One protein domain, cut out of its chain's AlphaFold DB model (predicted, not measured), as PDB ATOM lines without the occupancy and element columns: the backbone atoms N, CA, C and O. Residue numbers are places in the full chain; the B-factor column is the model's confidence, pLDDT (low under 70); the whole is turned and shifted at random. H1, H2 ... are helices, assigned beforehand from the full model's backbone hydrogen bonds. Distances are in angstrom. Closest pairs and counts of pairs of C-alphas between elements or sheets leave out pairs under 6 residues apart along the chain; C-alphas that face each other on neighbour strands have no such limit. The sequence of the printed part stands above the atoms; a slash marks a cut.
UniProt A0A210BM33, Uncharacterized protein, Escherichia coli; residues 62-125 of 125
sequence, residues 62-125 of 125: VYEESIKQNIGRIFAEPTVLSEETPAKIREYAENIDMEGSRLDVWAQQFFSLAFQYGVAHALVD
ATOM      1  N   VAL A  62      31.471  -3.785  34.805       97.44
ATOM      2  CA  VAL A  62      31.224  -2.380  34.437       97.44
ATOM      3  C   VAL A  62      31.803  -2.034  33.068       97.44
ATOM      4  O   VAL A  62      31.204  -1.233  32.358       97.44
ATOM      5  N   TYR A  63      32.931  -2.631  32.675       96.06
ATOM      6  CA  TYR A  63      33.540  -2.384  31.367       96.06
ATOM      7  C   TYR A  63      32.627  -2.846  30.220       96.06
ATOM      8  O   TYR A  63      32.188  -2.032  29.407       96.06
ATOM      9  N   GLU A  64      32.259  -4.130  30.220       95.88
ATOM     10  CA  GLU A  64      31.358  -4.730  29.232       95.88
ATOM     11  C   GLU A  64      29.993  -4.025  29.210       95.88
ATOM     12  O   GLU A  64      29.473  -3.684  28.143       95.88
ATOM     13  N   GLU A  65      29.419  -3.758  30.388       96.69
ATOM     14  CA  GLU A  65      28.144  -3.052  30.504       96.69
ATOM     15  C   GLU A  65      28.229  -1.633  29.942       96.69
ATOM     16  O   GLU A  65      27.328  -1.210  29.219       96.69
ATOM     17  N   SER A  66      29.313  -0.904  30.221       96.00
ATOM     18  CA  SER A  66      29.505   0.459  29.717       96.00
ATOM     19  C   SER A  66      29.598   0.480  28.197       96.00
ATOM     20  O   SER A  66      28.952   1.319  27.565       96.00
ATOM     21  N   ILE A  67      30.343  -0.449  27.593       95.25
ATOM     22  CA  ILE A  67      30.429  -0.575  26.132       95.25
ATOM     23  C   ILE A  67      29.042  -0.853  25.547       95.25
ATOM     24  O   ILE A  67      28.559  -0.085  24.712       95.25
ATOM     25  N   LYS A  68      28.348  -1.885  26.044       94.81
ATOM     26  CA  LYS A  68      27.007  -2.261  25.564       94.81
ATOM     27  C   LYS A  68      25.997  -1.121  25.700       94.81
ATOM     28  O   LYS A  68      25.227  -0.870  24.773       94.81
ATOM     29  N   GLN A  69      26.009  -0.409  26.826       96.69
ATOM     30  CA  GLN A  69      25.114   0.723  27.061       96.69
ATOM     31  C   GLN A  69      25.400   1.892  26.115       96.69
ATOM     32  O   GLN A  69      24.458   2.482  25.589       96.69
ATOM     33  N   ASN A  70      26.670   2.236  25.879       96.31
ATOM     34  CA  ASN A  70      27.018   3.326  24.966       96.31
ATOM     35  C   ASN A  70      26.657   2.982  23.520       96.31
ATOM     36  O   ASN A  70      26.027   3.799  22.852       96.31
ATOM     37  N   ILE A  71      26.952   1.762  23.067       95.06
ATOM     38  CA  ILE A  71      26.542   1.293  21.737       95.06
ATOM     39  C   ILE A  71      25.017   1.351  21.602       95.06
ATOM     40  O   ILE A  71      24.509   1.909  20.634       95.06
ATOM     41  N   GLY A  72      24.278   0.842  22.593       94.44
ATOM     42  CA  GLY A  72      22.813   0.878  22.582       94.44
ATOM     43  C   GLY A  72      22.235   2.296  22.528       94.44
ATOM     44  O   GLY A  72      21.174   2.494  21.950       94.44
ATOM     45  N   ARG A  73      22.933   3.295  23.088       95.69
ATOM     46  CA  ARG A  73      22.542   4.712  22.987       95.69
ATOM     47  C   ARG A  73      22.847   5.305  21.615       95.69
ATOM     48  O   ARG A  73      22.032   6.059  21.100       95.69
ATOM     49  N   ILE A  74      24.004   4.982  21.042       94.06
ATOM     50  CA  ILE A  74      24.436   5.499  19.733       94.06
ATOM     51  C   ILE A  74      23.533   4.966  18.618       94.06
ATOM     52  O   ILE A  74      23.135   5.722  17.739       94.06
ATOM     53  N   PHE A  75      23.162   3.688  18.693       93.56
ATOM     54  CA  PHE A  75      22.289   3.016  17.727       93.56
ATOM     55  C   PHE A  75      20.841   2.897  18.226       93.56
ATOM     56  O   PHE A  75      20.120   1.982  17.836       93.56
ATOM     57  N   ALA A  76      20.411   3.798  19.117       93.88
ATOM     58  CA  ALA A  76      19.047   3.784  19.648       93.88
ATOM     59  C   ALA A  76      17.999   4.033  18.552       93.88
ATOM     60  O   ALA A  76      16.892   3.498  18.613       93.88
ATOM     61  N   GLU A  77      18.357   4.840  17.553       91.94
ATOM     62  CA  GLU A  77      17.537   5.091  16.377       91.94
ATOM     63  C   GLU A  77      18.046   4.270  15.184       91.94
ATOM     64  O   GLU A  77      19.261   4.168  14.978       91.94
ATOM     65  N   PRO A  78      17.144   3.686  14.375       86.12
ATOM     66  CA  PRO A  78      17.539   2.973  13.170       86.12
ATOM     67  C   PRO A  78      18.314   3.875  12.208       86.12
ATOM     68  O   PRO A  78      17.982   5.045  12.025       86.12
ATOM     69  N   THR A  79      19.305   3.307  11.522       87.88
ATOM     70  CA  THR A  79      19.989   4.017  10.434       87.88
ATOM     71  C   THR A  79      19.016   4.244   9.279       87.88
ATOM     72  O   THR A  79      18.429   3.294   8.759       87.88
ATOM     73  N   VAL A  80      18.857   5.501   8.859       90.81
ATOM     74  CA  VAL A  80      17.980   5.882   7.745       90.81
ATOM     75  C   VAL A  80      18.824   6.409   6.593       90.81
ATOM     76  O   VAL A  80      19.612   7.339   6.752       90.81
ATOM     77  N   LEU A  81      18.647   5.813   5.417       92.94
ATOM     78  CA  LEU A  81      19.258   6.299   4.186       92.94
ATOM     79  C   LEU A  81      18.421   7.438   3.603       92.94
ATOM     80  O   LEU A  81      17.196   7.352   3.554       92.94
ATOM     81  N   SER A  82      19.090   8.482   3.111       95.25
ATOM     82  CA  SER A  82      18.432   9.580   2.393       95.25
ATOM     83  C   SER A  82      17.688   9.062   1.155       95.25
ATOM     84  O   SER A  82      18.149   8.125   0.492       95.25
ATOM     85  N   GLU A  83      16.584   9.712   0.784       94.25
ATOM     86  CA  GLU A  83      15.873   9.444  -0.475       94.25
ATOM     87  C   GLU A  83      16.793   9.621  -1.701       94.25
ATOM     88  O   GLU A  83      16.685   8.879  -2.682       94.25
ATOM     89  N   GLU A  84      17.781  10.515  -1.606       96.69
ATOM     90  CA  GLU A  84      18.779  10.789  -2.651       96.69
ATOM     91  C   GLU A  84      19.869   9.708  -2.770       96.69
ATOM     92  O   GLU A  84      20.669   9.729  -3.707       96.69
ATOM     93  N   THR A  85      19.917   8.744  -1.844       96.06
ATOM     94  CA  THR A  85      20.911   7.661  -1.862       96.06
ATOM     95  C   THR A  85      20.830   6.887  -3.189       96.06
ATOM     96  O   THR A  85      19.734   6.551  -3.634       96.06
ATOM     97  N   PRO A  86      21.944   6.549  -3.860       97.31
ATOM     98  CA  PRO A  86      21.884   5.750  -5.082       97.31
ATOM     99  C   PRO A  86      21.198   4.394  -4.855       97.31
ATOM    100  O   PRO A  86      21.432   3.737  -3.841       97.31
ATOM    101  N   ALA A  87      20.392   3.933  -5.820       96.12
ATOM    102  CA  ALA A  87      19.640   2.676  -5.701       96.12
ATOM    103  C   ALA A  87      20.538   1.470  -5.375       96.12
ATOM    104  O   ALA A  87      20.176   0.642  -4.549       96.12
ATOM    105  N   LYS A  88      21.744   1.438  -5.950       94.88
ATOM    106  CA  LYS A  88      22.733   0.389  -5.697       94.88
ATOM    107  C   LYS A  88      23.241   0.363  -4.247       94.88
ATOM    108  O   LYS A  88      23.469  -0.703  -3.701       94.88
ATOM    109  N   ILE A  89      23.379   1.524  -3.602       94.19
ATOM    110  CA  ILE A  89      23.765   1.594  -2.184       94.19
ATOM    111  C   ILE A  89      22.616   1.122  -1.290       94.19
ATOM    112  O   ILE A  89      22.863   0.449  -0.296       94.19
ATOM    113  N   ARG A  90      21.362   1.427  -1.654       95.06
ATOM    114  CA  ARG A  90      20.191   0.891  -0.943       95.06
ATOM    115  C   ARG A  90      20.115  -0.631  -1.024       95.06
ATOM    116  O   ARG A  90      19.861  -1.256  -0.007       95.06
ATOM    117  N   GLU A  91      20.386  -1.202  -2.196       94.12
ATOM    118  CA  GLU A  91      20.475  -2.655  -2.387       94.12
ATOM    119  C   GLU A  91      21.564  -3.268  -1.492       94.12
ATOM    120  O   GLU A  91      21.291  -4.203  -0.745       94.12
ATOM    121  N   TYR A  92      22.772  -2.694  -1.480       94.50
ATOM    122  CA  TYR A  92      23.838  -3.165  -0.589       94.50
ATOM    123  C   TYR A  92      23.494  -3.017   0.892       94.50
ATOM    124  O   TYR A  92      23.880  -3.860   1.687       94.50
ATOM    125  N   ALA A  93      22.751  -1.989   1.292       94.81
ATOM    126  CA  ALA A  93      22.402  -1.800   2.696       94.81
ATOM    127  C   ALA A  93      21.503  -2.912   3.267       94.81
ATOM    128  O   ALA A  93      21.437  -3.066   4.487       94.81
ATOM    129  N   GLU A  94      20.828  -3.695   2.422       94.38
ATOM    130  CA  GLU A  94      20.068  -4.873   2.856       94.38
ATOM    131  C   GLU A  94      20.974  -6.071   3.184       94.38
ATOM    132  O   GLU A  94      20.579  -6.933   3.966       94.38
ATOM    133  N   ASN A  95      22.184  -6.111   2.622       94.75
ATOM    134  CA  ASN A  95      23.175  -7.165   2.820       94.75
ATOM    135  C   ASN A  95      24.593  -6.608   2.589       94.75
ATOM    136  O   ASN A  95      25.196  -6.832   1.536       94.75
ATOM    137  N   ILE A  96      25.091  -5.815   3.542       93.94
ATOM    138  CA  ILE A  96      26.286  -4.979   3.340       93.94
ATOM    139  C   ILE A  96      27.579  -5.793   3.365       93.94
ATOM    140  O   ILE A  96      28.548  -5.420   2.711       93.94
ATOM    141  N   ASP A  97      27.580  -6.897   4.109       92.62
ATOM    142  CA  ASP A  97      28.715  -7.809   4.264       92.62
ATOM    143  C   ASP A  97      28.642  -9.019   3.327       92.62
ATOM    144  O   ASP A  97      29.537  -9.855   3.333       92.62
ATOM    145  N   MET A  98      27.581  -9.122   2.520       91.06
ATOM    146  CA  MET A  98      27.260 -10.288   1.693       91.06
ATOM    147  C   MET A  98      27.020 -11.595   2.476       91.06
ATOM    148  O   MET A  98      26.751 -12.626   1.855       91.06
ATOM    149  N   GLU A  99      27.014 -11.558   3.810       91.56
ATOM    150  CA  GLU A  99      26.755 -12.700   4.702       91.56
ATOM    151  C   GLU A  99      25.347 -12.656   5.326       91.56
ATOM    152  O   GLU A  99      24.952 -13.547   6.081       91.56
ATOM    153  N   GLY A 100      24.547 -11.658   4.951       90.94
ATOM    154  CA  GLY A 100      23.154 -11.495   5.351       90.94
ATOM    155  C   GLY A 100      22.932 -10.390   6.381       90.94
ATOM    156  O   GLY A 100      21.800 -10.242   6.854       90.94
ATOM    157  N   SER A 101      23.957  -9.608   6.735       93.50
ATOM    158  CA  SER A 101      23.780  -8.488   7.657       93.50
ATOM    159  C   SER A 101      23.329  -7.243   6.915       93.50
ATOM    160  O   SER A 101      23.968  -6.761   5.980       93.50
ATOM    161  N   ARG A 102      22.252  -6.639   7.407       94.56
ATOM    162  CA  ARG A 102      21.880  -5.282   7.008       94.56
ATOM    163  C   ARG A 102      22.904  -4.270   7.525       94.56
ATOM    164  O   ARG A 102      23.589  -4.518   8.521       94.56
ATOM    165  N   LEU A 103      22.946  -3.098   6.892       94.19
ATOM    166  CA  LEU A 103      23.878  -2.014   7.212       94.19
ATOM    167  C   LEU A 103      23.899  -1.645   8.700       94.19
ATOM    168  O   LEU A 103      24.971  -1.446   9.256       94.19
ATOM    169  N   ASP A 104      22.740  -1.554   9.345       92.81
ATOM    170  CA  ASP A 104      22.624  -1.166  10.752       92.81
ATOM    171  C   ASP A 104      23.225  -2.211  11.702       92.81
ATOM    172  O   ASP A 104      23.949  -1.857  12.633       92.81
ATOM    173  N   VAL A 105      22.982  -3.496  11.429       92.88
ATOM    174  CA  VAL A 105      23.521  -4.613  12.220       92.88
ATOM    175  C   VAL A 105      25.040  -4.660  12.095       92.88
ATOM    176  O   VAL A 105      25.748  -4.707  13.104       92.88
ATOM    177  N   TRP A 106      25.540  -4.586  10.862       94.62
ATOM    178  CA  TRP A 106      26.973  -4.571  10.596       94.62
ATOM    179  C   TRP A 106      27.645  -3.339  11.211       94.62
ATOM    180  O   TRP A 106      28.667  -3.463  11.882       94.62
ATOM    181  N   ALA A 107      27.050  -2.150  11.061       94.38
ATOM    182  CA  ALA A 107      27.594  -0.911  11.611       94.38
ATOM    183  C   ALA A 107      27.675  -0.953  13.141       94.38
ATOM    184  O   ALA A 107      28.666  -0.495  13.709       94.38
ATOM    185  N   GLN A 108      26.678  -1.537  13.814       94.56
ATOM    186  CA  GLN A 108      26.704  -1.710  15.265       94.56
ATOM    187  C   GLN A 108      27.841  -2.644  15.708       94.56
ATOM    188  O   GLN A 108      28.543  -2.338  16.674       94.56
ATOM    189  N   GLN A 109      28.054  -3.760  15.003       93.38
ATOM    190  CA  GLN A 109      29.149  -4.695  15.289       93.38
ATOM    191  C   GLN A 109      30.520  -4.067  15.017       93.38
ATOM    192  O   GLN A 109      31.410  -4.119  15.869       93.38
ATOM    193  N   PHE A 110      30.672  -3.416  13.865       94.94
ATOM    194  CA  PHE A 110      31.896  -2.726  13.475       94.94
ATOM    195  C   PHE A 110      32.249  -1.605  14.459       94.94
ATOM    196  O   PHE A 110      33.389  -1.495  14.914       94.94
ATOM    197  N   PHE A 111      31.253  -0.813  14.864       95.25
ATOM    198  CA  PHE A 111      31.430   0.218  15.879       95.25
ATOM    199  C   PHE A 111      31.760  -0.381  17.248       95.25
ATOM    200  O   PHE A 111      32.613   0.160  17.941       95.25
ATOM    201  N   SER A 112      31.146  -1.504  17.637       94.31
ATOM    202  CA  SER A 112      31.486  -2.199  18.887       94.31
ATOM    203  C   SER A 112      32.961  -2.587  18.939       94.31
ATOM    204  O   SER A 112      33.604  -2.399  19.972       94.31
ATOM    205  N   LEU A 113      33.500  -3.092  17.826       94.31
ATOM    206  CA  LEU A 113      34.914  -3.432  17.703       94.31
ATOM    207  C   LEU A 113      35.785  -2.176  17.850       94.31
ATOM    208  O   LEU A 113      36.679  -2.131  18.692       94.31
ATOM    209  N   ALA A 114      35.474  -1.120  17.094       94.50
ATOM    210  CA  ALA A 114      36.202   0.143  17.173       94.50
ATOM    211  C   ALA A 114      36.144   0.769  18.575       94.50
ATOM    212  O   ALA A 114      37.124   1.344  19.033       94.50
ATOM    213  N   PHE A 115      35.014   0.648  19.272       94.44
ATOM    214  CA  PHE A 115      34.827   1.214  20.604       94.44
ATOM    215  C   PHE A 115      35.647   0.474  21.669       94.44
ATOM    216  O   PHE A 115      36.154   1.109  22.589       94.44
ATOM    217  N   GLN A 116      35.817  -0.848  21.532       93.75
ATOM    218  CA  GLN A 116      36.670  -1.647  22.418       93.75
ATOM    219  C   GLN A 116      38.164  -1.426  22.148       93.75
ATOM    220  O   GLN A 116      38.942  -1.319  23.095       93.75
ATOM    221  N   TYR A 117      38.579  -1.387  20.880       92.69
ATOM    222  CA  TYR A 117      40.003  -1.390  20.510       92.69
ATOM    223  C   TYR A 117      40.547  -0.011  20.114       92.69
ATOM    224  O   TYR A 117      41.742   0.137  19.879       92.69
ATOM    225  N   GLY A 118      39.697   1.011  20.022       90.75
ATOM    226  CA  GLY A 118      40.044   2.366  19.577       90.75
ATOM    227  C   GLY A 118      40.096   2.535  18.052       90.75
ATOM    228  O   GLY A 118      39.929   3.648  17.556       90.75
ATOM    229  N   VAL A 119      40.281   1.449  17.297       89.12
ATOM    230  CA  VAL A 119      40.279   1.446  15.830       89.12
ATOM    231  C   VAL A 119      39.752   0.114  15.297       89.12
ATOM    232  O   VAL A 119      40.004  -0.940  15.872       89.12
ATOM    233  N   ALA A 120      39.029   0.159  14.179       92.56
ATOM    234  CA  ALA A 120      38.615  -1.015  13.419       92.56
ATOM    235  C   ALA A 120      38.788  -0.749  11.922       92.56
ATOM    236  O   ALA A 120      38.674   0.390  11.468       92.56
ATOM    237  N   HIS A 121      39.043  -1.808  11.155       91.88
ATOM    238  CA  HIS A 121      39.212  -1.742   9.706       91.88
ATOM    239  C   HIS A 121      38.237  -2.706   9.037       91.88
ATOM    240  O   HIS A 121      38.063  -3.830   9.502       91.88
ATOM    241  N   ALA A 122      37.604  -2.259   7.956       91.62
ATOM    242  CA  ALA A 122      36.769  -3.094   7.104       91.62
ATOM    243  C   ALA A 122      37.540  -3.397   5.817       91.62
ATOM    244  O   ALA A 122      38.015  -2.476   5.148       91.62
ATOM    245  N   LEU A 123      37.682  -4.679   5.490       91.12
ATOM    246  CA  LEU A 123      38.193  -5.108   4.194       91.12
ATOM    247  C   LEU A 123      37.042  -5.075   3.183       91.12
ATOM    248  O   LEU A 123      35.941  -5.517   3.496       91.12
ATOM    249  N   VAL A 124      37.307  -4.553   1.988       88.06
ATOM    250  CA  VAL A 124      36.355  -4.521   0.874       88.06
ATOM    251  C   VAL A 124      37.021  -5.216  -0.306       88.06
ATOM    252  O   VAL A 124      38.107  -4.788  -0.711       88.06
ATOM    253  N   ASP A 125      36.388  -6.273  -0.815       83.00
ATOM    254  CA  ASP A 125      36.850  -7.074  -1.956       83.00
ATOM    255  C   ASP A 125      35.772  -7.248  -3.041       83.00
ATOM    256  O   ASP A 125      34.584  -6.957  -2.757       83.00
TER     257      ASP A 125
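AT A GLANCE: This is residues 62 to 125 of the 125 residues of an uncharacterized protein of Escherichia coli (UniProt A0A210BM33). Three helices are strung out in a loose, elongated shape: H1 and H3 lie partly beside each other and run opposite ways, and the short H2 lies beyond the beginning of H3, far from H1. A long stretch without a named element, residues 75 to 86, runs from H1 to H2 along the length of the domain, and the tail after H3, residues 118 to 125, folds back. The printed part has 64 residues with three named helices, in the order H1, H2, H3, and no named strand; its class is all helix. It is loose, with a radius of gyration of the C-alphas of 13.4 A, and spans 42 by 27 by 18 A.

IN THESE COORDINATES: H1, residues 62 to 74, begins at C-alpha 62 (31.224, -2.380, 34.437) and is 18.0 A long from first to last C-alpha. H2, residues 87 to 94, measures 11.4 A and begins at C-alpha 87 (19.640, 2.676, -5.701). H3, residues 103 to 117, measures 20.9 A and ends at C-alpha 117 (40.003, -1.390, 20.510).

HOW THE PARTS SIT: H1 touches H3 with residues 67 to 71 alone; the closest C-alphas, those of Ile 71 and Ser 112, are 6.7 A apart. They run opposite ways at a tilt of 37 degrees, only just steep. H2 and H3 only just touch, with 3 pairs of C-alphas within 8 A, and H3 does so with residue 103 alone. Their closest C-alphas, those of Ala 93 and Leu 103, are 4.8 A apart, and they run the same way at a steep tilt of 64 degrees. H1 and H2 are apart. Every O i to N i+4 pair is within hydrogen-bond range in H1 and H3, and 3 of 4 are in H2.

THE WHOLE: The C-alphas farthest apart, those of Val 62 and Ala 87, are 42.1 A apart. The link from H1 to H2 is long, with 12 residues; that from H2 to H3 is short, with 8. Residues 83 to 88 stand free. The printed part has no cut and ends at Asp 125, the chain's last residue. The mean pLDDT of the printed part is 93.6, and no printed residue is under 70.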